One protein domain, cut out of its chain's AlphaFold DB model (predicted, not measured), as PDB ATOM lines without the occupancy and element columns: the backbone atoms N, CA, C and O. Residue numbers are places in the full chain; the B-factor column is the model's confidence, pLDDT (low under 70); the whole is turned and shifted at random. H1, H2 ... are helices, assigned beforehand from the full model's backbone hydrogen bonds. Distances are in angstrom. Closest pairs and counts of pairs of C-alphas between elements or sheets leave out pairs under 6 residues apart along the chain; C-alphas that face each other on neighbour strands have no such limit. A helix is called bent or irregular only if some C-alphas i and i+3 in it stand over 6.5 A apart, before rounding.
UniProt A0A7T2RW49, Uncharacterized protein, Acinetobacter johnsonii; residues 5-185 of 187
ATOM      1  N   LEU A   5     264.750 166.650 264.990       89.81
ATOM      2  CA  LEU A   5     263.772 165.598 265.230       89.81
ATOM      3  C   LEU A   5     262.346 166.153 265.147       89.81
ATOM      4  O   LEU A   5     261.529 165.575 264.437       89.81
ATOM      5  N   ASP A   6     262.061 167.294 265.789       93.81
ATOM      6  CA  ASP A   6     260.737 167.934 265.725       93.81
ATOM      7  C   ASP A   6     260.363 168.249 264.274       93.81
ATOM      8  O   ASP A   6     259.236 168.011 263.847       93.81
ATOM      9  N   GLN A   7     261.324 168.777 263.508       94.31
ATOM     10  CA  GLN A   7     261.121 169.136 262.109       94.31
ATOM     11  C   GLN A   7     260.901 167.901 261.224       94.31
ATOM     12  O   GLN A   7     260.023 167.913 260.363       94.31
ATOM     13  N   THR A   8     261.630 166.810 261.481       91.38
ATOM     14  CA  THR A   8     261.437 165.531 260.783       91.38
ATOM     15  C   THR A   8     260.066 164.931 261.095       91.38
ATOM     16  O   THR A   8     259.349 164.530 260.181       91.38
ATOM     17  N   VAL A   9     259.664 164.903 262.368       92.31
ATOM     18  CA  VAL A   9     258.349 164.393 262.794       92.31
ATOM     19  C   VAL A   9     257.225 165.231 262.193       92.31
ATOM     20  O   VAL A   9     256.255 164.674 261.680       92.31
ATOM     21  N   TYR A  10     257.369 166.558 262.188       95.25
ATOM     22  CA  TYR A  10     256.430 167.459 261.527       95.25
ATOM     23  C   TYR A  10     256.296 167.145 260.031       95.25
ATOM     24  O   TYR A  10     255.179 166.984 259.540       95.25
ATOM     25  N   MET A  11     257.418 166.985 259.320       95.06
ATOM     26  CA  MET A  11     257.417 166.615 257.903       95.06
ATOM     27  C   MET A  11     256.693 165.282 257.670       95.06
ATOM     28  O   MET A  11     255.816 165.202 256.813       95.06
ATOM     29  N   LEU A  12     257.013 164.245 258.447       92.06
ATOM     30  CA  LEU A  12     256.386 162.926 258.320       92.06
ATOM     31  C   LEU A  12     254.883 162.959 258.630       92.06
ATOM     32  O   LEU A  12     254.105 162.284 257.953       92.06
ATOM     33  N   GLY A  13     254.456 163.768 259.603       94.50
ATOM     34  CA  GLY A  13     253.039 164.002 259.885       94.50
ATOM     35  C   GLY A  13     252.315 164.641 258.698       94.50
ATOM     36  O   GLY A  13     251.245 164.176 258.303       94.50
ATOM     37  N   MET A  14     252.933 165.644 258.068       95.88
ATOM     38  CA  MET A  14     252.393 166.289 256.869       95.88
ATOM     39  C   MET A  14     252.297 165.330 255.677       95.88
ATOM     40  O   MET A  14     251.271 165.291 254.997       95.88
ATOM     41  N   LEU A  15     253.322 164.503 255.456       92.62
ATOM     42  CA  LEU A  15     253.307 163.472 254.414       92.62
ATOM     43  C   LEU A  15     252.229 162.418 254.657       92.62
ATOM     44  O   LEU A  15     251.538 162.022 253.722       92.62
ATOM     45  N   SER A  16     252.038 162.007 255.910       91.69
ATOM     46  CA  SER A  16     250.996 161.046 256.282       91.69
ATOM     47  C   SER A  16     249.594 161.613 256.035       91.69
ATOM     48  O   SER A  16     248.727 160.911 255.519       91.69
ATOM     49  N   GLY A  17     249.379 162.898 256.338       92.62
ATOM     50  CA  GLY A  17     248.136 163.597 256.004       92.62
ATOM     51  C   GLY A  17     247.883 163.646 254.497       92.62
ATOM     52  O   GLY A  17     246.783 163.330 254.043       92.62
ATOM     53  N   LEU A  18     248.912 163.969 253.706       92.19
ATOM     54  CA  LEU A  18     248.810 163.967 252.246       92.19
ATOM     55  C   LEU A  18     248.500 162.566 251.696       92.19
ATOM     56  O   LEU A  18     247.634 162.424 250.838       92.19
ATOM     57  N   GLN A  19     249.153 161.528 252.225       88.00
ATOM     58  CA  GLN A  19     248.905 160.133 251.855       88.00
ATOM     59  C   GLN A  19     247.456 159.721 252.145       88.00
ATOM     60  O   GLN A  19     246.840 159.056 251.315       88.00
ATOM     61  N   ALA A  20     246.890 160.129 253.286       91.62
ATOM     62  CA  ALA A  20     245.494 159.844 253.622       91.62
ATOM     63  C   ALA A  20     244.531 160.439 252.585       91.62
ATOM     64  O   ALA A  20     243.628 159.748 252.117       91.62
ATOM     65  N   MET A  21     244.768 161.687 252.173       90.88
ATOM     66  CA  MET A  21     243.987 162.337 251.120       90.88
ATOM     67  C   MET A  21     244.135 161.610 249.776       90.88
ATOM     68  O   MET A  21     243.134 161.322 249.125       90.88
ATOM     69  N   THR A  22     245.360 161.272 249.366       86.00
ATOM     70  CA  THR A  22     245.608 160.539 248.113       86.00
ATOM     71  C   THR A  22     244.928 159.168 248.110       86.00
ATOM     72  O   THR A  22     244.326 158.778 247.112       86.00
ATOM     73  N   ASN A  23     244.971 158.444 249.229       87.12
ATOM     74  CA  ASN A  23     244.322 157.142 249.357       87.12
ATOM     75  C   ASN A  23     242.792 157.251 249.283       87.12
ATOM     76  O   ASN A  23     242.164 156.421 248.629       87.12
ATOM     77  N   ASP A  24     242.194 158.277 249.898       89.75
ATOM     78  CA  ASP A  24     240.754 158.520 249.780       89.75
ATOM     79  C   ASP A  24     240.364 158.825 248.326       89.75
ATOM     80  O   ASP A  24     239.447 158.190 247.807       89.75
ATOM     81  N   ILE A  25     241.122 159.680 247.623       84.88
ATOM     82  CA  ILE A  25     240.925 159.955 246.187       84.88
ATOM     83  C   ILE A  25     240.965 158.656 245.370       84.88
ATOM     84  O   ILE A  25     240.037 158.385 244.609       84.88
ATOM     85  N   ASN A  26     241.989 157.825 245.573       81.94
ATOM     86  CA  ASN A  26     242.150 156.557 244.857       81.94
ATOM     87  C   ASN A  26     241.051 155.533 245.189       81.94
ATOM     88  O   ASN A  26     240.764 154.656 244.377       81.94
ATOM     89  N   SER A  27     240.421 155.644 246.362       87.19
ATOM     90  CA  SER A  27     239.277 154.812 246.758       87.19
ATOM     91  C   SER A  27     237.927 155.313 246.228       87.19
ATOM     92  O   SER A  27     236.907 154.666 246.458       87.19
ATOM     93  N   GLY A  28     237.895 156.455 245.532       86.62
ATOM     94  CA  GLY A  28     236.660 157.093 245.068       86.62
ATOM     95  C   GLY A  28     236.013 158.045 246.083       86.62
ATOM     96  O   GLY A  28     234.858 158.419 245.902       86.62
ATOM     97  N   GLY A  29     236.734 158.456 247.130       87.69
ATOM     98  CA  GLY A  29     236.278 159.442 248.119       87.69
ATOM     99  C   GLY A  29     235.352 158.889 249.207       87.69
ATOM    100  O   GLY A  29     234.547 159.632 249.764       87.69
ATOM    101  N   VAL A  30     235.397 157.581 249.477       90.44
ATOM    102  CA  VAL A  30     234.406 156.888 250.323       90.44
ATOM    103  C   VAL A  30     234.527 157.266 251.800       90.44
ATOM    104  O   VAL A  30     233.523 157.274 252.516       90.44
ATOM    105  N   VAL A  31     235.734 157.590 252.273       90.31
ATOM    106  CA  VAL A  31     235.976 157.918 253.687       90.31
ATOM    107  C   VAL A  31     235.964 159.426 253.961       90.31
ATOM    108  O   VAL A  31     236.056 159.826 255.120       90.31
ATOM    109  N   ASN A  32     235.746 160.248 252.927       90.88
ATOM    110  CA  ASN A  32     235.553 161.700 253.006       90.88
ATOM    111  C   ASN A  32     236.717 162.434 253.693       90.88
ATOM    112  O   ASN A  32     236.505 163.274 254.573       90.88
ATOM    113  N   VAL A  33     237.953 162.129 253.294       93.50
ATOM    114  CA  VAL A  33     239.124 162.858 253.789       93.50
ATOM    115  C   VAL A  33     239.088 164.292 253.243       93.50
ATOM    116  O   VAL A  33     238.974 164.492 252.029       93.50
ATOM    117  N   PRO A  34     239.201 165.320 254.104       92.06
ATOM    118  CA  PRO A  34     239.190 166.708 253.657       92.06
ATOM    119  C   PRO A  34     240.332 167.023 252.677       92.06
ATOM    120  O   PRO A  34     241.507 166.788 252.956       92.06
ATOM    121  N   LYS A  35     239.994 167.583 251.509       86.75
ATOM    122  CA  LYS A  35     240.973 167.933 250.457       86.75
ATOM    123  C   LYS A  35     241.792 169.185 250.785       86.75
ATOM    124  O   LYS A  35     242.849 169.406 250.198       86.75
ATOM    125  N   ASP A  36     241.331 170.005 251.728       91.50
ATOM    126  CA  ASP A  36     242.058 171.178 252.225       91.50
ATOM    127  C   ASP A  36     243.340 170.803 252.988       91.50
ATOM    128  O   ASP A  36     244.235 171.643 253.116       91.50
ATOM    129  N   ILE A  37     243.492 169.531 253.385       94.69
ATOM    130  CA  ILE A  37     244.749 168.963 253.889       94.69
ATOM    131  C   ILE A  37     245.904 169.259 252.929       94.69
ATOM    132  O   ILE A  37     246.969 169.662 253.388       94.69
ATOM    133  N   ALA A  38     245.711 169.158 251.611       92.81
ATOM    134  CA  ALA A  38     246.773 169.491 250.662       92.81
ATOM    135  C   ALA A  38     247.231 170.948 250.780       92.81
ATOM    136  O   ALA A  38     248.424 171.224 250.730       92.81
ATOM    137  N   ALA A  39     246.308 171.887 250.989       93.00
ATOM    138  CA  ALA A  39     246.659 173.292 251.163       93.00
ATOM    139  C   ALA A  39     247.377 173.537 252.504       93.00
ATOM    140  O   ALA A  39     248.266 174.386 252.585       93.00
ATOM    141  N   ILE A  40     247.013 172.794 253.555       95.56
ATOM    142  CA  ILE A  40     247.708 172.819 254.852       95.56
ATOM    143  C   ILE A  40     249.136 172.283 254.698       95.56
ATOM    144  O   ILE A  40     250.082 172.939 255.138       95.56
ATOM    145  N   VAL A  41     249.297 171.135 254.035       97.00
ATOM    146  CA  VAL A  41     250.597 170.510 253.768       97.00
ATOM    147  C   VAL A  41     251.465 171.417 252.899       97.00
ATOM    148  O   VAL A  41     252.607 171.677 253.265       97.00
ATOM    149  N   GLU A  42     250.937 171.960 251.797       95.38
ATOM    150  CA  GLU A  42     251.693 172.825 250.880       95.38
ATOM    151  C   GLU A  42     252.273 174.042 251.600       95.38
ATOM    152  O   GLU A  42     253.467 174.315 251.468       95.38
ATOM    153  N   ARG A  43     251.454 174.725 252.414       95.38
ATOM    154  CA  ARG A  43     251.902 175.874 253.209       95.38
ATOM    155  C   ARG A  43     252.873 175.468 254.308       95.38
ATOM    156  O   ARG A  43     253.841 176.179 254.547       95.38
ATOM    157  N   GLY A  44     252.634 174.344 254.980       96.19
ATOM    158  CA  GLY A  44     253.505 173.901 256.065       96.19
ATOM    159  C   GLY A  44     254.874 173.418 255.590       96.19
ATOM    160  O   GLY A  44     255.862 173.628 256.287       96.19
ATOM    161  N   MET A  45     254.976 172.872 254.375       97.19
ATOM    162  CA  MET A  45     256.268 172.511 253.780       97.19
ATOM    163  C   MET A  45     257.167 173.730 253.520       97.19
ATOM    164  O   MET A  45     258.382 173.577 253.476       97.19
ATOM    165  N   VAL A  46     256.615 174.949 253.427       95.94
ATOM    166  CA  VAL A  46     257.406 176.195 253.340       95.94
ATOM    167  C   VAL A  46     258.176 176.478 254.639       95.94
ATOM    168  O   VAL A  46     259.190 177.169 254.618       95.94
ATOM    169  N   CYS A  47     257.728 175.934 255.773       95.44
ATOM    170  CA  CYS A  47     258.379 176.117 257.072       95.44
ATOM    171  C   CYS A  47     259.606 175.213 257.276       95.44
ATOM    172  O   CYS A  47     260.251 175.294 258.324       95.44
ATOM    173  N   LEU A  48     259.898 174.321 256.326       96.50
ATOM    174  CA  LEU A  48     261.018 173.389 256.378       96.50
ATOM    175  C   LEU A  48     262.097 173.795 255.377       96.50
ATOM    176  O   LEU A  48     261.806 174.198 254.253       96.50
ATOM    177  N   ASP A  49     263.355 173.639 255.779       97.25
ATOM    178  CA  ASP A  49     264.487 173.877 254.890       97.25
ATOM    179  C   ASP A  49     264.609 172.745 253.856       97.25
ATOM    180  O   ASP A  49     264.770 171.571 254.199       97.25
ATOM    181  N   ASN A  50     264.513 173.093 252.575       97.31
ATOM    182  CA  ASN A  50     264.452 172.100 251.510       97.31
ATOM    183  C   ASN A  50     265.758 171.307 251.351       97.31
ATOM    184  O   ASN A  50     265.709 170.115 251.064       97.31
ATOM    185  N   GLU A  51     266.921 171.933 251.535       96.75
ATOM    186  CA  GLU A  51     268.213 171.257 251.368       96.75
ATOM    187  C   GLU A  51     268.541 170.351 252.554       96.75
ATOM    188  O   GLU A  51     269.037 169.234 252.378       96.75
ATOM    189  N   LYS A  52     268.227 170.809 253.767       95.31
ATOM    190  CA  LYS A  52     268.356 170.047 255.008       95.31
ATOM    191  C   LYS A  52     267.492 168.797 254.977       95.31
ATOM    192  O   LYS A  52     267.968 167.732 255.356       95.31
ATOM    193  N   PHE A  53     266.261 168.918 254.484       96.19
ATOM    194  CA  PHE A  53     265.325 167.807 254.334       96.19
ATOM    195  C   PHE A  53     265.329 167.246 252.907       96.19
ATOM    196  O   PHE A  53     264.273 166.943 252.357       96.19
ATOM    197  N   TRP A  54     266.529 167.080 252.322       96.06
ATOM    198  CA  TRP A  54     266.802 166.210 251.159       96.06
ATOM    199  C   TRP A  54     265.885 166.436 249.937       96.06
ATOM    200  O   TRP A  54     265.557 165.514 249.190       96.06
ATOM    201  N   GLY A  55     265.447 167.677 249.731       97.31
ATOM    202  CA  GLY A  55     264.542 168.078 248.654       97.31
ATOM    203  C   GLY A  55     263.072 167.700 248.878       97.31
ATOM    204  O   GLY A  55     262.220 168.074 248.066       97.31
ATOM    205  N   ALA A  56     262.751 166.988 249.960       96.88
ATOM    206  CA  ALA A  56     261.419 166.462 250.223       96.88
ATOM    207  C   ALA A  56     260.343 167.550 250.399       96.88
ATOM    208  O   ALA A  56     259.247 167.357 249.866       96.88
ATOM    209  N   PRO A  57     260.592 168.698 251.065       97.81
ATOM    210  CA  PRO A  57     259.580 169.747 251.186       97.81
ATOM    211  C   PRO A  57     259.085 170.264 249.830       97.81
ATOM    212  O   PRO A  57     257.880 170.255 249.573       97.81
ATOM    213  N   ASN A  58     259.984 170.649 248.918       98.19
ATOM    214  CA  ASN A  58     259.578 171.129 247.594       98.19
ATOM    215  C   ASN A  58     259.038 170.008 246.704       98.19
ATOM    216  O   ASN A  58     258.081 170.249 245.970       98.19
ATOM    217  N   ALA A  59     259.567 168.784 246.809       97.75
ATOM    218  CA  ALA A  59     259.005 167.644 246.089       97.75
ATOM    219  C   ALA A  59     257.552 167.379 246.518       97.75
ATOM    220  O   ALA A  59     256.685 167.197 245.669       97.75
ATOM    221  N   THR A  60     257.248 167.472 247.815       97.12
ATOM    222  CA  THR A  60     255.876 167.336 248.334       97.12
ATOM    223  C   THR A  60     254.952 168.398 247.748       97.12
ATOM    224  O   THR A  60     253.840 168.097 247.314       97.12
ATOM    225  N   ARG A  61     255.407 169.656 247.717       97.31
ATOM    226  CA  ARG A  61     254.630 170.765 247.147       97.31
ATOM    227  C   ARG A  61     254.374 170.550 245.657       97.31
ATOM    228  O   ARG A  61     253.246 170.719 245.213       97.31
ATOM    229  N   ALA A  62     255.378 170.097 244.914       97.06
ATOM    230  CA  ALA A  62     255.241 169.786 243.498       97.06
ATOM    231  C   ALA A  62     254.280 168.614 243.228       97.06
ATOM    232  O   ALA A  62     253.462 168.695 242.309       97.06
ATOM    233  N   VAL A  63     254.297 167.565 244.060       94.94
ATOM    234  CA  VAL A  63     253.283 166.495 244.012       94.94
ATOM    235  C   VAL A  63     251.882 167.087 244.165       94.94
ATOM    236  O   VAL A  63     251.007 166.792 243.358       94.94
ATOM    237  N   ILE A  64     251.665 167.978 245.137       94.62
ATOM    238  CA  ILE A  64     250.364 168.638 245.340       94.62
ATOM    239  C   ILE A  64     249.938 169.441 244.107       94.62
ATOM    240  O   ILE A  64     248.788 169.335 243.681       94.62
ATOM    241  N   TRP A  65     250.854 170.209 243.511       94.88
ATOM    242  CA  TRP A  65     250.581 170.989 242.297       94.88
ATOM    243  C   TRP A  65     250.233 170.116 241.089       94.88
ATOM    244  O   TRP A  65     249.531 170.577 240.195       94.88
ATOM    245  N   THR A  66     250.709 168.869 241.073       91.00
ATOM    246  CA  THR A  66     250.414 167.890 240.019       91.00
ATOM    247  C   THR A  66     249.070 167.202 240.255       91.00
ATOM    248  O   THR A  66     248.298 167.006 239.322       91.00
ATOM    249  N   LEU A  67     248.782 166.832 241.506       86.31
ATOM    250  CA  LEU A  67     247.604 166.042 241.866       86.31
ATOM    251  C   LEU A  67     246.304 166.849 241.875       86.31
ATOM    252  O   LEU A  67     245.237 166.294 241.615       86.31
ATOM    253  N   LEU A  68     246.364 168.135 242.231       87.44
ATOM    254  CA  LEU A  68     245.171 168.953 242.419       87.44
ATOM    255  C   LEU A  68     244.984 169.958 241.275       87.44
ATOM    256  O   LEU A  68     245.837 170.832 241.089       87.44
ATOM    257  N   PRO A  69     243.848 169.910 240.552       87.06
ATOM    258  CA  PRO A  69     243.531 170.897 239.526       87.06
ATOM    259  C   PRO A  69     243.616 172.331 240.064       87.06
ATOM    260  O   PRO A  69     243.057 172.640 241.116       87.06
ATOM    261  N   GLY A  70     244.334 173.201 239.350       88.88
ATOM    262  CA  GLY A  70     244.530 174.612 239.709       88.88
ATOM    263  C   GLY A  70     245.568 174.877 240.811       88.88
ATOM    264  O   GLY A  70     245.993 176.015 240.982       88.88
ATOM    265  N   ALA A  71     246.053 173.859 241.534       90.81
ATOM    266  CA  ALA A  71     247.004 174.071 242.634       90.81
ATOM    267  C   ALA A  71     248.397 174.546 242.173       90.81
ATOM    268  O   ALA A  71     249.147 175.110 242.973       90.81
ATOM    269  N   GLY A  72     248.740 174.317 240.902       90.50
ATOM    270  CA  GLY A  72     249.983 174.778 240.278       90.50
ATOM    271  C   GLY A  72     249.926 176.186 239.671       90.50
ATOM    272  O   GLY A  72     250.945 176.663 239.175       90.50
ATOM    273  N   GLU A  73     248.781 176.874 239.681       92.12
ATOM    274  CA  GLU A  73     248.673 178.207 239.073       92.12
ATOM    275  C   GLU A  73     249.610 179.220 239.753       92.12
ATOM    276  O   GLU A  73     249.623 179.379 240.975       92.12
ATOM    277  N   GLY A  74     250.434 179.900 238.950       92.75
ATOM    278  CA  GLY A  74     251.435 180.851 239.445       92.75
ATOM    279  C   GLY A  74     252.609 180.214 240.206       92.75
ATOM    280  O   GLY A  74     253.387 180.939 240.828       92.75
ATOM    281  N   LYS A  75     252.746 178.881 240.180       94.50
ATOM    282  CA  LYS A  75     253.864 178.136 240.778       94.50
ATOM    283  C   LYS A  75     254.889 177.731 239.703       94.50
ATOM    284  O   LYS A  75     254.567 177.750 238.515       94.50
ATOM    285  N   PRO A  76     256.128 177.376 240.096       95.81
ATOM    286  CA  PRO A  76     257.088 176.754 239.186       95.81
ATOM    287  C   PRO A  76     256.559 175.442 238.594       95.81
ATOM    288  O   PRO A  76     255.663 174.819 239.164       95.81
ATOM    289  N   ASP A  77     257.166 174.994 237.491       95.69
ATOM    290  CA  ASP A  77     256.823 173.705 236.891       95.69
ATOM    291  C   ASP A  77     257.011 172.559 237.914       95.69
ATOM    292  O   ASP A  77     258.104 172.419 238.491       95.69
ATOM    293  N   PRO A  78     255.973 171.741 238.177       95.69
ATOM    294  CA  PRO A  78     256.049 170.693 239.188       95.69
ATOM    295  C   PRO A  78     257.118 169.642 238.888       95.69
ATOM    296  O   PRO A  78     257.861 169.245 239.785       95.69
ATOM    297  N   TYR A  79     257.251 169.214 237.634       95.06
ATOM    298  CA  TYR A  79     258.190 168.156 237.267       95.06
ATOM    299  C   TYR A  79     259.639 168.638 237.289       95.06
ATOM    300  O   TYR A  79     260.521 167.918 237.756       95.06
ATOM    301  N   GLN A  80     259.894 169.878 236.882       96.75
ATOM    302  CA  GLN A  80     261.189 170.522 237.053       96.75
ATOM    303  C   GLN A  80     261.546 170.652 238.538       96.75
ATOM    304  O   GLN A  80     262.673 170.340 238.924       96.75
ATOM    305  N   THR A  81     260.584 171.047 239.379       97.94
ATOM    306  CA  THR A  81     260.772 171.132 240.836       97.94
ATOM    307  C   THR A  81     261.096 169.759 241.433       97.94
ATOM    308  O   THR A  81     262.026 169.636 242.227       97.94
ATOM    309  N   LEU A  82     260.394 168.703 241.006       97.81
ATOM    310  CA  LEU A  82     260.675 167.322 241.409       97.81
ATOM    311  C   LEU A  82     262.083 166.889 240.998       97.81
ATOM    312  O   LEU A  82     262.822 166.370 241.832       97.81
ATOM    313  N   LYS A  83     262.498 167.161 239.753       97.31
ATOM    314  CA  LYS A  83     263.850 166.835 239.268       97.31
ATOM    315  C   LYS A  83     264.945 167.550 240.061       97.31
ATOM    316  O   LYS A  83     265.938 166.921 240.417       97.31
ATOM    317  N   GLN A  84     264.747 168.818 240.413       98.00
ATOM    318  CA  GLN A  84     265.669 169.546 241.291       98.00
ATOM    319  C   GLN A  84     265.724 168.928 242.697       98.00
ATOM    320  O   GLN A  84     266.803 168.707 243.243       98.00
ATOM    321  N   SER A  85     264.572 168.583 243.275       98.31
ATOM    322  CA  SER A  85     264.510 167.918 244.578       98.31
ATOM    323  C   SER A  85     265.158 166.531 244.587       98.31
ATOM    324  O   SER A  85     265.761 166.153 245.591       98.31
ATOM    325  N   MET A  86     265.075 165.775 243.487       97.44
ATOM    326  CA  MET A  86     265.771 164.491 243.343       97.44
ATOM    327  C   MET A  86     267.288 164.653 243.406       97.44
ATOM    328  O   MET A  86     267.939 163.898 244.123       97.44
ATOM    329  N   GLN A  87     267.844 165.674 242.746       96.44
ATOM    330  CA  GLN A  87     269.282 165.960 242.799       96.44
ATOM    331  C   GLN A  87     269.753 166.239 244.233       96.44
ATOM    332  O   GLN A  87     270.781 165.718 244.662       96.44
ATOM    333  N   ILE A  88     268.976 167.012 244.999       96.94
ATOM    334  CA  ILE A  88     269.260 167.264 246.419       96.94
ATOM    335  C   ILE A  88     269.187 165.953 247.215       96.94
ATOM    336  O   ILE A  88     270.078 165.664 248.013       96.94
ATOM    337  N   GLY A  89     268.151 165.141 246.990       95.69
ATOM    338  CA  GLY A  89     267.981 163.848 247.654       95.69
ATOM    339  C   GLY A  89     269.153 162.895 247.412       95.69
ATOM    340  O   GLY A  89     269.678 162.309 248.357       95.69
ATOM    341  N   GLU A  90     269.631 162.806 246.170       94.38
ATOM    342  CA  GLU A  90     270.811 162.017 245.804       94.38
ATOM    343  C   GLU A  90     272.069 162.489 246.533       94.38
ATOM    344  O   GLU A  90     272.756 161.679 247.152       94.38
ATOM    345  N   GLN A  91     272.339 163.797 246.534       93.62
ATOM    346  CA  GLN A  91     273.498 164.373 247.225       93.62
ATOM    347  C   GLN A  91     273.463 164.136 248.741       93.62
ATOM    348  O   GLN A  91     274.508 164.025 249.381       93.62
ATOM    349  N   LYS A  92     272.265 164.073 249.333       94.06
ATOM    350  CA  LYS A  92     272.072 163.818 250.769       94.06
ATOM    351  C   LYS A  92     271.939 162.333 251.111       94.06
ATOM    352  O   LYS A  92     271.874 162.001 252.297       94.06
ATOM    353  N   GLY A  93     271.907 161.454 250.110       94.00
ATOM    354  CA  GLY A  93     271.749 160.015 250.276       94.00
ATOM    355  C   GLY A  93     270.353 159.584 250.749       94.00
ATOM    356  O   GLY A  93     270.256 158.583 251.461       94.00
ATOM    357  N   VAL A  94     269.296 160.329 250.395       95.44
ATOM    358  CA  VAL A  94     267.892 160.060 250.766       95.44
ATOM    359  C   VAL A  94     266.970 160.218 249.548       95.44
ATOM    360  O   VAL A  94     266.750 161.322 249.054       95.44
ATOM    361  N   ARG A  95     266.369 159.118 249.079       96.62
ATOM    362  CA  ARG A  95     265.596 159.035 247.823       96.62
ATOM    363  C   ARG A  95     264.108 159.358 247.970       96.62
ATOM    364  O   ARG A  95     263.318 159.078 247.074       96.62
ATOM    365  N   LEU A  96     263.689 159.997 249.061       96.00
ATOM    366  CA  LEU A  96     262.276 160.339 249.260       96.00
ATOM    367  C   LEU A  96     261.714 161.218 248.123       96.00
ATOM    368  O   LEU A  96     260.586 161.012 247.682       96.00
ATOM    369  N   SER A  97     262.525 162.134 247.587       96.75
ATOM    370  CA  SER A  97     262.159 162.961 246.429       96.75
ATOM    371  C   SER A  97     261.954 162.144 245.142       96.75
ATOM    372  O   SER A  97     261.102 162.500 244.332       96.75
ATOM    373  N   HIS A  98     262.669 161.023 244.968       97.62
ATOM    374  CA  HIS A  98     262.442 160.087 243.855       97.62
ATOM    375  C   HIS A  98     261.096 159.376 243.994       97.62
ATOM    376  O   HIS A  98     260.333 159.308 243.032       97.62
ATOM    377  N   ALA A  99     260.751 158.923 245.204       96.31
ATOM    378  CA  ALA A  99     259.436 158.340 245.468       96.31
ATOM    379  C   ALA A  99     258.301 159.335 245.179       96.31
ATOM    380  O   ALA A  99     257.300 158.974 244.566       96.31
ATOM    381  N   MET A 100     258.474 160.607 245.547       96.00
ATOM    382  CA  MET A 100     257.512 161.666 245.228       96.00
ATOM    383  C   MET A 100     257.362 161.891 243.720       96.00
ATOM    384  O   MET A 100     256.238 162.053 243.245       96.00
ATOM    385  N   TYR A 101     258.460 161.851 242.955       97.19
ATOM    386  CA  TYR A 101     258.372 161.928 241.498       97.19
ATOM    387  C   TYR A 101     257.617 160.731 240.913       97.19
ATOM    388  O   TYR A 101     256.704 160.927 240.113       97.19
ATOM    389  N   ALA A 102     257.915 159.512 241.370       96.31
ATOM    390  CA  ALA A 102     257.207 158.309 240.937       96.31
ATOM    391  C   ALA A 102     255.700 158.377 241.245       96.31
ATOM    392  O   ALA A 102     254.889 158.016 240.395       96.31
ATOM    393  N   ILE A 103     255.306 158.898 242.417       93.31
ATOM    394  CA  ILE A 103     253.894 159.111 242.780       93.31
ATOM    395  C   ILE A 103     253.227 160.106 241.819       93.31
ATOM    396  O   ILE A 103     252.141 159.834 241.308       93.31
ATOM    397  N   ALA A 104     253.870 161.247 241.548       93.06
ATOM    398  CA  ALA A 104     253.341 162.250 240.619       93.06
ATOM    399  C   ALA A 104     253.238 161.717 239.180       93.06
ATOM    400  O   ALA A 104     252.280 162.019 238.468       93.06
ATOM    401  N   ALA A 105     254.211 160.916 238.746       94.50
ATOM    402  CA  ALA A 105     254.202 160.267 237.444       94.50
ATOM    403  C   ALA A 105     253.061 159.244 237.335       94.50
ATOM    404  O   ALA A 105     252.261 159.327 236.406       94.50
ATOM    405  N   GLN A 106     252.920 158.355 238.324       92.00
ATOM    406  CA  GLN A 106     251.831 157.378 238.385       92.00
ATOM    407  C   GLN A 106     250.461 158.057 238.326       92.00
ATOM    408  O   GLN A 106     249.602 157.648 237.550       92.00
ATOM    409  N   ALA A 107     250.260 159.113 239.113       87.25
ATOM    410  CA  ALA A 107     248.985 159.819 239.151       87.25
ATOM    411  C   ALA A 107     248.636 160.529 237.835       87.25
ATOM    412  O   ALA A 107     247.461 160.771 237.567       87.25
ATOM    413  N   SER A 108     249.634 160.851 237.007       88.81
ATOM    414  CA  SER A 108     249.403 161.442 235.685       88.81
ATOM    415  C   SER A 108     248.932 160.434 234.634       88.81
ATOM    416  O   SER A 108     248.378 160.849 233.619       88.81
ATOM    417  N   GLY A 109     249.166 159.133 234.850       89.25
ATOM    418  CA  GLY A 109     248.903 158.083 233.860       89.25
ATOM    419  C   GLY A 109     249.783 158.158 232.604       89.25
ATOM    420  O   GLY A 109     249.489 157.492 231.620       89.25
ATOM    421  N   ASP A 110     250.833 158.983 232.610       94.25
ATOM    422  CA  ASP A 110     251.766 159.131 231.493       94.25
ATOM    423  C   ASP A 110     252.921 158.131 231.626       94.25
ATOM    424  O   ASP A 110     253.830 158.312 232.445       94.25
ATOM    425  N   ASP A 111     252.896 157.094 230.790       95.50
ATOM    426  CA  ASP A 111     253.904 156.033 230.755       95.50
ATOM    427  C   ASP A 111     255.331 156.562 230.626       95.50
ATOM    428  O   ASP A 111     256.243 156.043 231.274       95.50
ATOM    429  N   ALA A 112     255.545 157.620 229.839       96.19
ATOM    430  CA  ALA A 112     256.879 158.178 229.657       96.19
ATOM    431  C   ALA A 112     257.409 158.756 230.975       96.19
ATOM    432  O   ALA A 112     258.576 158.557 231.315       96.19
ATOM    433  N   LYS A 113     256.545 159.416 231.756       96.12
ATOM    434  CA  LYS A 113     256.917 159.945 233.075       96.12
ATOM    435  C   LYS A 113     257.125 158.835 234.096       96.12
ATOM    436  O   LYS A 113     258.041 158.937 234.909       96.12
ATOM    437  N   ILE A 114     256.298 157.786 234.069       97.06
ATOM    438  CA  ILE A 114     256.440 156.644 234.987       97.06
ATOM    439  C   ILE A 114     257.791 155.971 234.751       97.06
ATOM    440  O   ILE A 114     258.566 155.794 235.691       97.06
ATOM    441  N   ARG A 115     258.117 155.673 233.488       97.50
ATOM    442  CA  ARG A 115     259.401 155.070 233.118       97.50
ATOM    443  C   ARG A 115     260.581 155.976 233.456       97.50
ATOM    444  O   ARG A 115     261.557 155.488 234.018       97.50
ATOM    445  N   ASP A 116     260.491 157.280 233.184       97.69
ATOM    446  CA  ASP A 116     261.531 158.255 233.556       97.69
ATOM    447  C   ASP A 116     261.773 158.276 235.073       97.69
ATOM    448  O   ASP A 116     262.922 158.259 235.512       97.69
ATOM    449  N   ALA A 117     260.710 158.255 235.884       97.62
ATOM    450  CA  ALA A 117     260.822 158.239 237.339       97.62
ATOM    451  C   ALA A 117     261.467 156.945 237.866       97.62
ATOM    452  O   ALA A 117     262.366 157.009 238.705       97.62
ATOM    453  N   LEU A 118     261.051 155.783 237.353       97.62
ATOM    454  CA  LEU A 118     261.609 154.486 237.748       97.62
ATOM    455  C   LEU A 118     263.086 154.352 237.346       97.62
ATOM    456  O   LEU A 118     263.912 153.990 238.189       97.62
ATOM    457  N   LYS A 119     263.442 154.738 236.112       97.00
ATOM    458  CA  LYS A 119     264.838 154.742 235.642       97.00
ATOM    459  C   LYS A 119     265.702 155.705 236.444       97.00
ATOM    460  O   LYS A 119     266.809 155.346 236.838       97.00
ATOM    461  N   SER A 120     265.194 156.907 236.722       96.31
ATOM    462  CA  SER A 120     265.901 157.896 237.546       96.31
ATOM    463  C   SER A 120     266.178 157.353 238.947       96.31
ATOM    464  O   SER A 120     267.290 157.498 239.452       96.31
ATOM    465  N   TYR A 121     265.202 156.673 239.555       96.38
ATOM    466  CA  TYR A 121     265.381 156.034 240.856       96.38
ATOM    467  C   TYR A 121     266.413 154.903 240.809       96.38
ATOM    468  O   TYR A 121     267.296 154.857 241.668       96.38
ATOM    469  N   ALA A 122     266.357 154.026 239.804       94.44
ATOM    470  CA  ALA A 122     267.337 152.954 239.639       94.44
ATOM    471  C   ALA A 122     268.765 153.511 239.486       94.44
ATOM    472  O   ALA A 122     269.681 153.064 240.173       94.44
ATOM    473  N   ALA A 123     268.934 154.564 238.682       93.88
ATOM    474  CA  ALA A 123     270.207 155.261 238.481       93.88
ATOM    475  C   ALA A 123     270.676 156.084 239.700       93.88
ATOM    476  O   ALA A 123     271.811 156.571 239.733       93.88
ATOM    477  N   SER A 124     269.821 156.267 240.711       92.88
ATOM    478  CA  SER A 124     270.177 156.986 241.938       92.88
ATOM    479  C   SER A 124     271.070 156.161 242.874       92.88
ATOM    480  O   SER A 124     271.649 156.728 243.807       92.88
ATOM    481  N   TYR A 125     271.196 154.851 242.635       84.88
ATOM    482  CA  TYR A 125     272.099 153.956 243.352       84.88
ATOM    483  C   TYR A 125     273.350 153.686 242.517       84.88
ATOM    484  O   TYR A 125     273.277 153.216 241.385       84.88
ATOM    485  N   SER A 126     274.509 153.968 243.098       79.06
ATOM    486  CA  SER A 126     275.819 153.596 242.564       79.06
ATOM    487  C   SER A 126     276.808 153.461 243.719       79.06
ATOM    488  O   SER A 126     276.514 153.899 244.836       79.06
ATOM    489  N   ASP A 127     277.993 152.906 243.455       70.31
ATOM    490  CA  ASP A 127     279.056 152.792 244.464       70.31
ATOM    491  C   ASP A 127     279.421 154.150 245.088       70.31
ATOM    492  O   ASP A 127     279.732 154.230 246.277       70.31
ATOM    493  N   GLU A 128     279.301 155.231 244.312       70.00
ATOM    494  CA  GLU A 128     279.536 156.614 244.742       70.00
ATOM    495  C   GLU A 128     278.316 157.265 245.420       70.00
ATOM    496  O   GLU A 128     278.464 158.214 246.192       70.00
ATOM    497  N   LYS A 129     277.100 156.765 245.166       78.06
ATOM    498  CA  LYS A 129     275.833 157.316 245.671       78.06
ATOM    499  C   LYS A 129     275.209 156.380 246.701       78.06
ATOM    500  O   LYS A 129     274.120 155.840 246.506       78.06
ATOM    501  N   GLN A 130     275.862 156.208 247.842       82.94
ATOM    502  CA  GLN A 130     275.335 155.354 248.910       82.94
ATOM    503  C   GLN A 130     274.207 156.029 249.711       82.94
ATOM    504  O   GLN A 130     274.048 157.253 249.728       82.94
ATOM    505  N   SER A 131     273.378 155.226 250.378       88.88
ATOM    506  CA  SER A 131     272.346 155.728 251.292       88.88
ATOM    507  C   SER A 131     272.960 156.281 252.571       88.88
ATOM    508  O   SER A 131     273.860 155.679 253.161       88.88
ATOM    509  N   ASN A 132     272.424 157.403 253.049       90.69
ATOM    510  CA  ASN A 132     272.879 158.017 254.287       90.69
ATOM    511  C   ASN A 132     272.515 157.127 255.494       90.69
ATOM    512  O   ASN A 132     271.324 156.893 255.732       90.69
ATOM    513  N   PRO A 133     273.494 156.658 256.299       91.38
ATOM    514  CA  PRO A 133     273.240 155.772 257.434       91.38
ATOM    515  C   PRO A 133     272.227 156.312 258.448       91.38
ATOM    516  O   PRO A 133     271.467 155.526 259.012       91.38
ATOM    517  N   GLN A 134     272.185 157.632 258.650       90.81
ATOM    518  CA  GLN A 134     271.282 158.280 259.603       90.81
ATOM    519  C   GLN A 134     269.813 158.204 259.168       90.81
ATOM    520  O   GLN A 134     268.921 158.125 260.009       90.81
ATOM    521  N   PHE A 135     269.558 158.192 257.859       91.50
ATOM    522  CA  PHE A 135     268.216 158.269 257.278       91.50
ATOM    523  C   PHE A 135     267.827 157.002 256.507       91.50
ATOM    524  O   PHE A 135     266.883 157.025 255.719       91.50
ATOM    525  N   LYS A 136     268.498 155.872 256.775       91.75
ATOM    526  CA  LYS A 136     268.222 154.572 256.135       91.75
ATOM    527  C   LYS A 136     266.755 154.158 256.183       91.75
ATOM    528  O   LYS A 136     266.268 153.566 255.228       91.75
ATOM    529  N   LEU A 137     266.048 154.461 257.274       91.94
ATOM    530  CA  LEU A 137     264.619 154.164 257.377       91.94
ATOM    531  C   LEU A 137     263.811 154.934 256.324       91.94
ATOM    532  O   LEU A 137     262.992 154.338 255.634       91.94
ATOM    533  N   ILE A 138     264.070 156.234 256.175       92.69
ATOM    534  CA  ILE A 138     263.379 157.091 255.204       92.69
ATOM    535  C   ILE A 138     263.705 156.657 253.775       92.69
ATOM    536  O   ILE A 138     262.818 156.601 252.928       92.69
ATOM    537  N   ASP A 139     264.964 156.305 253.524       93.81
ATOM    538  CA  ASP A 139     265.398 155.797 252.225       93.81
ATOM    539  C   ASP A 139     264.713 154.464 251.879       93.81
ATOM    540  O   ASP A 139     264.141 154.326 250.806       93.81
ATOM    541  N   SER A 140     264.651 153.526 252.829       93.75
ATOM    542  CA  SER A 140     263.959 152.237 252.668       93.75
ATOM    543  C   SER A 140     262.446 152.391 252.455       93.75
ATOM    544  O   SER A 140     261.835 151.670 251.657       93.75
ATOM    545  N   MET A 141     261.822 153.371 253.117       92.81
ATOM    546  CA  MET A 141     260.427 153.729 252.853       92.81
ATOM    547  C   MET A 141     260.248 154.226 251.416       92.81
ATOM    548  O   MET A 141     259.324 153.782 250.738       92.81
ATOM    549  N   ALA A 142     261.143 155.094 250.936       94.62
ATOM    550  CA  ALA A 142     261.122 155.557 249.552       94.62
ATOM    551  C   ALA A 142     261.270 154.385 248.569       94.62
ATOM    552  O   ALA A 142     260.482 154.280 247.629       94.62
ATOM    553  N   SER A 143     262.187 153.450 248.837       94.88
ATOM    554  CA  SER A 143     262.346 152.228 248.041       94.88
ATOM    555  C   SER A 143     261.071 151.393 247.991       94.88
ATOM    556  O   SER A 143     260.666 150.948 246.921       94.88
ATOM    557  N   SER A 144     260.398 151.227 249.131       95.19
ATOM    558  CA  SER A 144     259.139 150.477 249.209       95.19
ATOM    559  C   SER A 144     258.023 151.143 248.397       95.19
ATOM    560  O   SER A 144     257.256 150.458 247.721       95.19
ATOM    561  N   MET A 145     257.944 152.478 248.426       94.50
ATOM    562  CA  MET A 145     256.978 153.239 247.626       94.50
ATOM    563  C   MET A 145     257.243 153.081 246.126       94.50
ATOM    564  O   MET A 145     256.319 152.772 245.376       94.50
ATOM    565  N   VAL A 146     258.497 153.246 245.690       96.69
ATOM    566  CA  VAL A 146     258.867 153.101 244.273       96.69
ATOM    567  C   VAL A 146     258.641 151.670 243.787       96.69
ATOM    568  O   VAL A 146     258.067 151.483 242.716       96.69
ATOM    569  N   GLN A 147     258.999 150.662 244.589       96.56
ATOM    570  CA  GLN A 147     258.742 149.261 244.258       96.56
ATOM    571  C   GLN A 147     257.245 148.990 244.081       96.56
ATOM    572  O   GLN A 147     256.859 148.330 243.124       96.56
ATOM    573  N   GLY A 148     256.389 149.523 244.958       95.88
ATOM    574  CA  GLY A 148     254.938 149.368 244.825       95.88
ATOM    575  C   GLY A 148     254.383 149.986 243.536       95.88
ATOM    576  O   GLY A 148     253.495 149.410 242.907       95.88
ATOM    577  N   ILE A 149     254.925 151.133 243.116       95.81
ATOM    578  CA  ILE A 149     254.558 151.787 241.852       95.81
ATOM    579  C   ILE A 149     255.027 150.955 240.659       95.81
ATOM    580  O   ILE A 149     254.240 150.718 239.743       95.81
ATOM    581  N   SER A 150     256.268 150.469 240.696       97.56
ATOM    582  CA  SER A 150     256.814 149.584 239.669       97.56
ATOM    583  C   SER A 150     256.000 148.294 239.554       97.56
ATOM    584  O   SER A 150     255.588 147.922 238.459       97.56
ATOM    585  N   ASP A 151     255.685 147.648 240.681       97.62
ATOM    586  CA  ASP A 151     254.923 146.397 240.713       97.62
ATOM    587  C   ASP A 151     253.550 146.572 240.088       97.62
ATOM    588  O   ASP A 151     253.107 145.710 239.327       97.62
ATOM    589  N   ARG A 152     252.884 147.691 240.385       95.44
ATOM    590  CA  ARG A 152     251.611 148.031 239.759       95.44
ATOM    591  C   ARG A 152     251.776 148.231 238.253       95.44
ATOM    592  O   ARG A 152     251.016 147.628 237.505       95.44
ATOM    593  N   TYR A 153     252.761 149.024 237.833       96.81
ATOM    594  CA  TYR A 153     253.006 149.323 236.422       96.81
ATOM    595  C   TYR A 153     253.246 148.046 235.606       96.81
ATOM    596  O   TYR A 153     252.596 147.831 234.588       96.81
ATOM    597  N   TRP A 154     254.101 147.152 236.103       97.56
ATOM    598  CA  TRP A 154     254.328 145.839 235.501       97.56
ATOM    599  C   TRP A 154     253.065 144.979 235.501       97.56
ATOM    600  O   TRP A 154     252.691 144.436 234.466       97.56
ATOM    601  N   THR A 155     252.346 144.909 236.623       97.25
ATOM    602  CA  THR A 155     251.145 144.065 236.725       97.25
ATOM    603  C   THR A 155     250.066 144.500 235.733       97.25
ATOM    604  O   THR A 155     249.427 143.647 235.122       97.25
ATOM    605  N   GLU A 156     249.877 145.806 235.541       95.31
ATOM    606  CA  GLU A 156     248.896 146.358 234.599       95.31
ATOM    607  C   GLU A 156     249.220 146.030 233.132       95.31
ATOM    608  O   GLU A 156     248.295 145.898 232.332       95.31
ATOM    609  N   HIS A 157     250.497 145.843 232.783       95.94
ATOM    610  CA  HIS A 157     250.931 145.626 231.398       95.94
ATOM    611  C   HIS A 157     251.261 144.167 231.061       95.94
ATOM    612  O   HIS A 157     250.997 143.719 229.946       95.94
ATOM    613  N   THR A 158     251.839 143.417 232.000       96.19
ATOM    614  CA  THR A 158     252.340 142.050 231.773       96.19
ATOM    615  C   THR A 158     251.632 140.998 232.623       96.19
ATOM    616  O   THR A 158     251.779 139.804 232.368       96.19
ATOM    617  N   GLY A 159     250.872 141.407 233.645       95.94
ATOM    618  CA  GLY A 159     250.250 140.496 234.610       95.94
ATOM    619  C   GLY A 159     251.209 139.935 235.668       95.94
ATOM    620  O   GLY A 159     250.817 139.057 236.436       95.94
ATOM    621  N   THR A 160     252.449 140.427 235.740       95.50
ATOM    622  CA  THR A 160     253.452 140.016 236.735       95.50
ATOM    623  C   THR A 160     253.957 141.211 237.531       95.50
ATOM    624  O   THR A 160     253.888 142.344 237.072       95.50
ATOM    625  N   ARG A 161     254.511 140.971 238.723       95.38
ATOM    626  CA  ARG A 161     255.247 142.014 239.454       95.38
ATOM    627  C   ARG A 161     256.555 142.364 238.747       95.38
ATOM    628  O   ARG A 161     256.992 141.638 237.851       95.38
ATOM    629  N   THR A 162     257.182 143.450 239.193       96.00
ATOM    630  CA  THR A 162     258.512 143.857 238.734       96.00
ATOM    631  C   THR A 162     259.513 142.736 239.008       96.00
ATOM    632  O   THR A 162     259.620 142.276 240.145       96.00
ATOM    633  N   GLY A 163     260.236 142.299 237.977       90.75
ATOM    634  CA  GLY A 163     261.379 141.398 238.134       90.75
ATOM    635  C   GLY A 163     262.640 142.134 238.596       90.75
ATOM    636  O   GLY A 163     262.654 143.360 238.716       90.75
ATOM    637  N   ASP A 164     263.722 141.393 238.813       88.56
ATOM    638  CA  ASP A 164     265.024 141.991 239.119       88.56
ATOM    639  C   ASP A 164     265.446 142.955 237.996       88.56
ATOM    640  O   ASP A 164     265.351 142.634 236.813       88.56
ATOM    641  N   GLY A 165     265.856 144.173 238.360       89.06
ATOM    642  CA  GLY A 165     266.204 145.224 237.394       89.06
ATOM    643  C   GLY A 165     265.015 145.862 236.658       89.06
ATOM    644  O   GLY A 165     265.218 146.789 235.876       89.06
ATOM    645  N   GLY A 166     263.772 145.448 236.937       90.12
ATOM    646  CA  GLY A 166     262.570 145.928 236.238       90.12
ATOM    647  C   GLY A 166     262.189 147.392 236.500       90.12
ATOM    648  O   GLY A 166     261.242 147.903 235.907       90.12
ATOM    649  N   THR A 167     262.913 148.085 237.383       92.62
ATOM    650  CA  THR A 167     262.840 149.547 237.542       92.62
ATOM    651  C   THR A 167     263.710 150.293 236.523       92.62
ATOM    652  O   THR A 167     263.446 151.460 236.243       92.62
ATOM    653  N   ALA A 168     264.728 149.636 235.958       94.06
ATOM    654  CA  ALA A 168     265.646 150.202 234.970       94.06
ATOM    655  C   ALA A 168     265.315 149.774 233.531       94.06
ATOM    656  O   ALA A 168     265.466 150.578 232.610       94.06
ATOM    657  N   HIS A 169     264.848 148.536 233.353       94.06
ATOM    658  CA  HIS A 169     264.569 147.928 232.051       94.06
ATOM    659  C   HIS A 169     263.128 147.430 231.987       94.06
ATOM    660  O   HIS A 169     262.665 146.785 232.926       94.06
ATOM    661  N   PHE A 170     262.422 147.713 230.891       94.88
ATOM    662  CA  PHE A 170     261.002 147.365 230.730       94.88
ATOM    663  C   PHE A 170     260.790 146.235 229.715       94.88
ATOM    664  O   PHE A 170     261.623 145.993 228.847       94.88
ATOM    665  N   TRP A 171     259.651 145.545 229.815       93.25
ATOM    666  CA  TRP A 171     259.319 144.337 229.038       93.25
ATOM    667  C   TRP A 171     259.298 144.518 227.512       93.25
ATOM    668  O   TRP A 171     259.382 143.538 226.777       93.25
ATOM    669  N   ASP A 172     259.115 145.745 227.031       92.31
ATOM    670  CA  ASP A 172     259.002 146.102 225.615       92.31
ATOM    671  C   ASP A 172     260.234 146.843 225.081       92.31
ATOM    672  O   ASP A 172     260.263 147.242 223.913       92.31
ATOM    673  N   GLU A 173     261.265 147.017 225.908       89.44
ATOM    674  CA  GLU A 173     262.534 147.571 225.465       89.44
ATOM    675  C   GLU A 173     263.319 146.497 224.715       89.44
ATOM    676  O   GLU A 173     263.486 145.367 225.171       89.44
ATOM    677  N   LYS A 174     263.800 146.848 223.522       75.38
ATOM    678  CA  LYS A 174     264.742 145.989 222.811       75.38
ATOM    679  C   LYS A 174     266.071 146.065 223.549       75.38
ATOM    680  O   LYS A 174     266.625 147.154 223.666       75.38
ATOM    681  N   GLU A 175     266.576 144.926 224.017       62.59
ATOM    682  CA  GLU A 175     267.986 144.817 224.390       62.59
ATOM    683  C   GLU A 175     268.829 145.241 223.188       62.59
ATOM    684  O   GLU A 175     268.691 144.675 222.096       62.59
ATOM    685  N   ASP A 176     269.689 146.237 223.384       58.00
ATOM    686  CA  ASP A 176     270.747 146.520 222.427       58.00
ATOM    687  C   ASP A 176     271.798 145.418 222.579       58.00
ATOM    688  O   ASP A 176     272.677 145.460 223.435       58.00
ATOM    689  N   ARG A 177     271.618 144.334 221.820       57.19
ATOM    690  CA  ARG A 177     272.460 143.131 221.887       57.19
ATOM    691  C   ARG A 177     273.829 143.326 221.234       57.19
ATOM    692  O   ARG A 177     274.589 142.367 221.168       57.19
ATOM    693  N   SER A 178     274.162 144.536 220.784       60.25
ATOM    694  CA  SER A 178     275.434 144.842 220.128       60.25
ATOM    695  C   SER A 178     276.645 144.522 221.007       60.25
ATOM    696  O   SER A 178     277.603 143.938 220.516       60.25
ATOM    697  N   GLU A 179     276.591 144.821 222.310       54.44
ATOM    698  CA  GLU A 179     277.705 144.532 223.231       54.44
ATOM    699  C   GLU A 179     277.875 143.030 223.503       54.44
ATOM    700  O   GLU A 179     278.995 142.543 223.650       54.44
ATOM    701  N   LEU A 180     276.774 142.273 223.542       59.16
ATOM    702  CA  LEU A 180     276.820 140.817 223.704       59.16
ATOM    703  C   LEU A 180     277.334 140.149 222.426       59.16
ATOM    704  O   LEU A 180     278.177 139.258 222.501       59.16
ATOM    705  N   ASP A 181     276.873 140.599 221.261       61.56
ATOM    706  CA  ASP A 181     277.321 140.082 219.970       61.56
ATOM    707  C   ASP A 181     278.820 140.358 219.738       61.56
ATOM    708  O   ASP A 181     279.514 139.486 219.216       61.56
ATOM    709  N   GLU A 182     279.359 141.497 220.192       62.19
ATOM    710  CA  GLU A 182     280.806 141.766 220.172       62.19
ATOM    711  C   GLU A 182     281.587 140.804 221.087       62.19
ATOM    712  O   GLU A 182     282.555 140.187 220.639       62.19
ATOM    713  N   LEU A 183     281.115 140.577 222.319       62.28
ATOM    714  CA  LEU A 183     281.727 139.662 223.297       62.28
ATOM    715  C   LEU A 183     281.781 138.196 222.834       62.28
ATOM    716  O   LEU A 183     282.700 137.470 223.210       62.28
ATOM    717  N   PHE A 184     280.816 137.755 222.023       67.06
ATOM    718  CA  PHE A 184     280.786 136.399 221.456       67.06
ATOM    719  C   PHE A 184     281.347 136.319 220.028       67.06
ATOM    720  O   PHE A 184     281.461 135.222 219.483       67.06
ATOM    721  N   SER A 185     281.722 137.448 219.419       62.72
ATOM    722  CA  SER A 185     282.388 137.479 218.107       62.72
ATOM    723  C   SER A 185     283.905 137.280 218.192       62.72
ATOM    724  O   SER A 185     284.540 136.992 217.178       62.72
TER     725      SER A 185
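AT A GLANCE: This is residues 5 to 185 of the 187 residues of an uncharacterized protein of Acinetobacter johnsonii (UniProt A0A7T2RW49). Seven helices run roughly along one another in a compact body, and a thin arm, residues 173 to 185 with the short helix H8, sticks out from it. H5 is in the middle of an up-and-down bundle of H3, H4, H5, H6 and H7, in which each helix runs against the one before it in the chain; the hairpin of H1 and H2 widens the body beyond H3, with H2 packed on H3. The printed part has 181 residues with eight named helices, H1 to H8 in chain order, and no named strand: all helix. The whole is compact, with a radius of gyration of the C-alphas of 17.5 A, yet its spans of 62 by 37 by 30 A are elongated by the arm.

HOW THE PARTS SIT: The longest helix, H7, residues 133 to 158, touches H5, residues 96 to 108, with its residues 138 to 149 alone; the closest C-alphas, of Leu 96 and Ala 142, are 4.9 A apart, at a shallow tilt of 23 degrees, the same way. H7 has a kink of 29 degrees near residue 140. H6, residues 111 to 122, only just touches H7, with 3 pairs of C-alphas within 8 A, the closest those of Leu 118 and Ser 150 at 7.1 A. H5 is the hub, touching four helices. H5 and H6 form a hairpin, the closest C-alphas, of Ala 105 and Ile 114, 4.9 A apart. H4, residues 78 to 92, touches H5 at the C-alphas of Met 86 and Ser 97, 5.0 A apart. H3, residues 56 to 67, runs the same way as H5 at a shallow tilt of 3 degrees, the closest C-alphas, of Ala 56 and Ser 97, 5.2 A apart. H2, residues 37 to 45, touches H3 at the C-alphas of Met 45 and Pro 57, 5.0 A apart. H1, residues 5 to 26, touches H2, with the C-alphas of Met 14 and Val 41 closest at 5.5 A, but is apart from H5 and H7. H8, residues 178 to 185, touches no helix. In every helix but H7, with 20 of 22, each O i to N i+4 pair is within hydrogen-bond range.

IN THESE COORDINATES: H7 runs 35.8 A from C-alpha 133 at (273.240, 155.772, 257.434) to C-alpha 158; it is irregular, with C-alphas 134 and 137 8.1 A apart. H1 begins at (263.772, 165.598, 265.230) and is 31.1 A long, H4 20.9 A and H5 18.7 A. H8 ends at (282.388, 137.479, 218.107).

THE WHOLE: The two C-alphas farthest apart, of Asn 32 and Ser 185, are 63.2 A apart. The printed part has no cut. The link from H7 to H8, residues 159 to 177, is long. Mean pLDDT of the printed part is 91.2, and residues 175 to 185 are under 70.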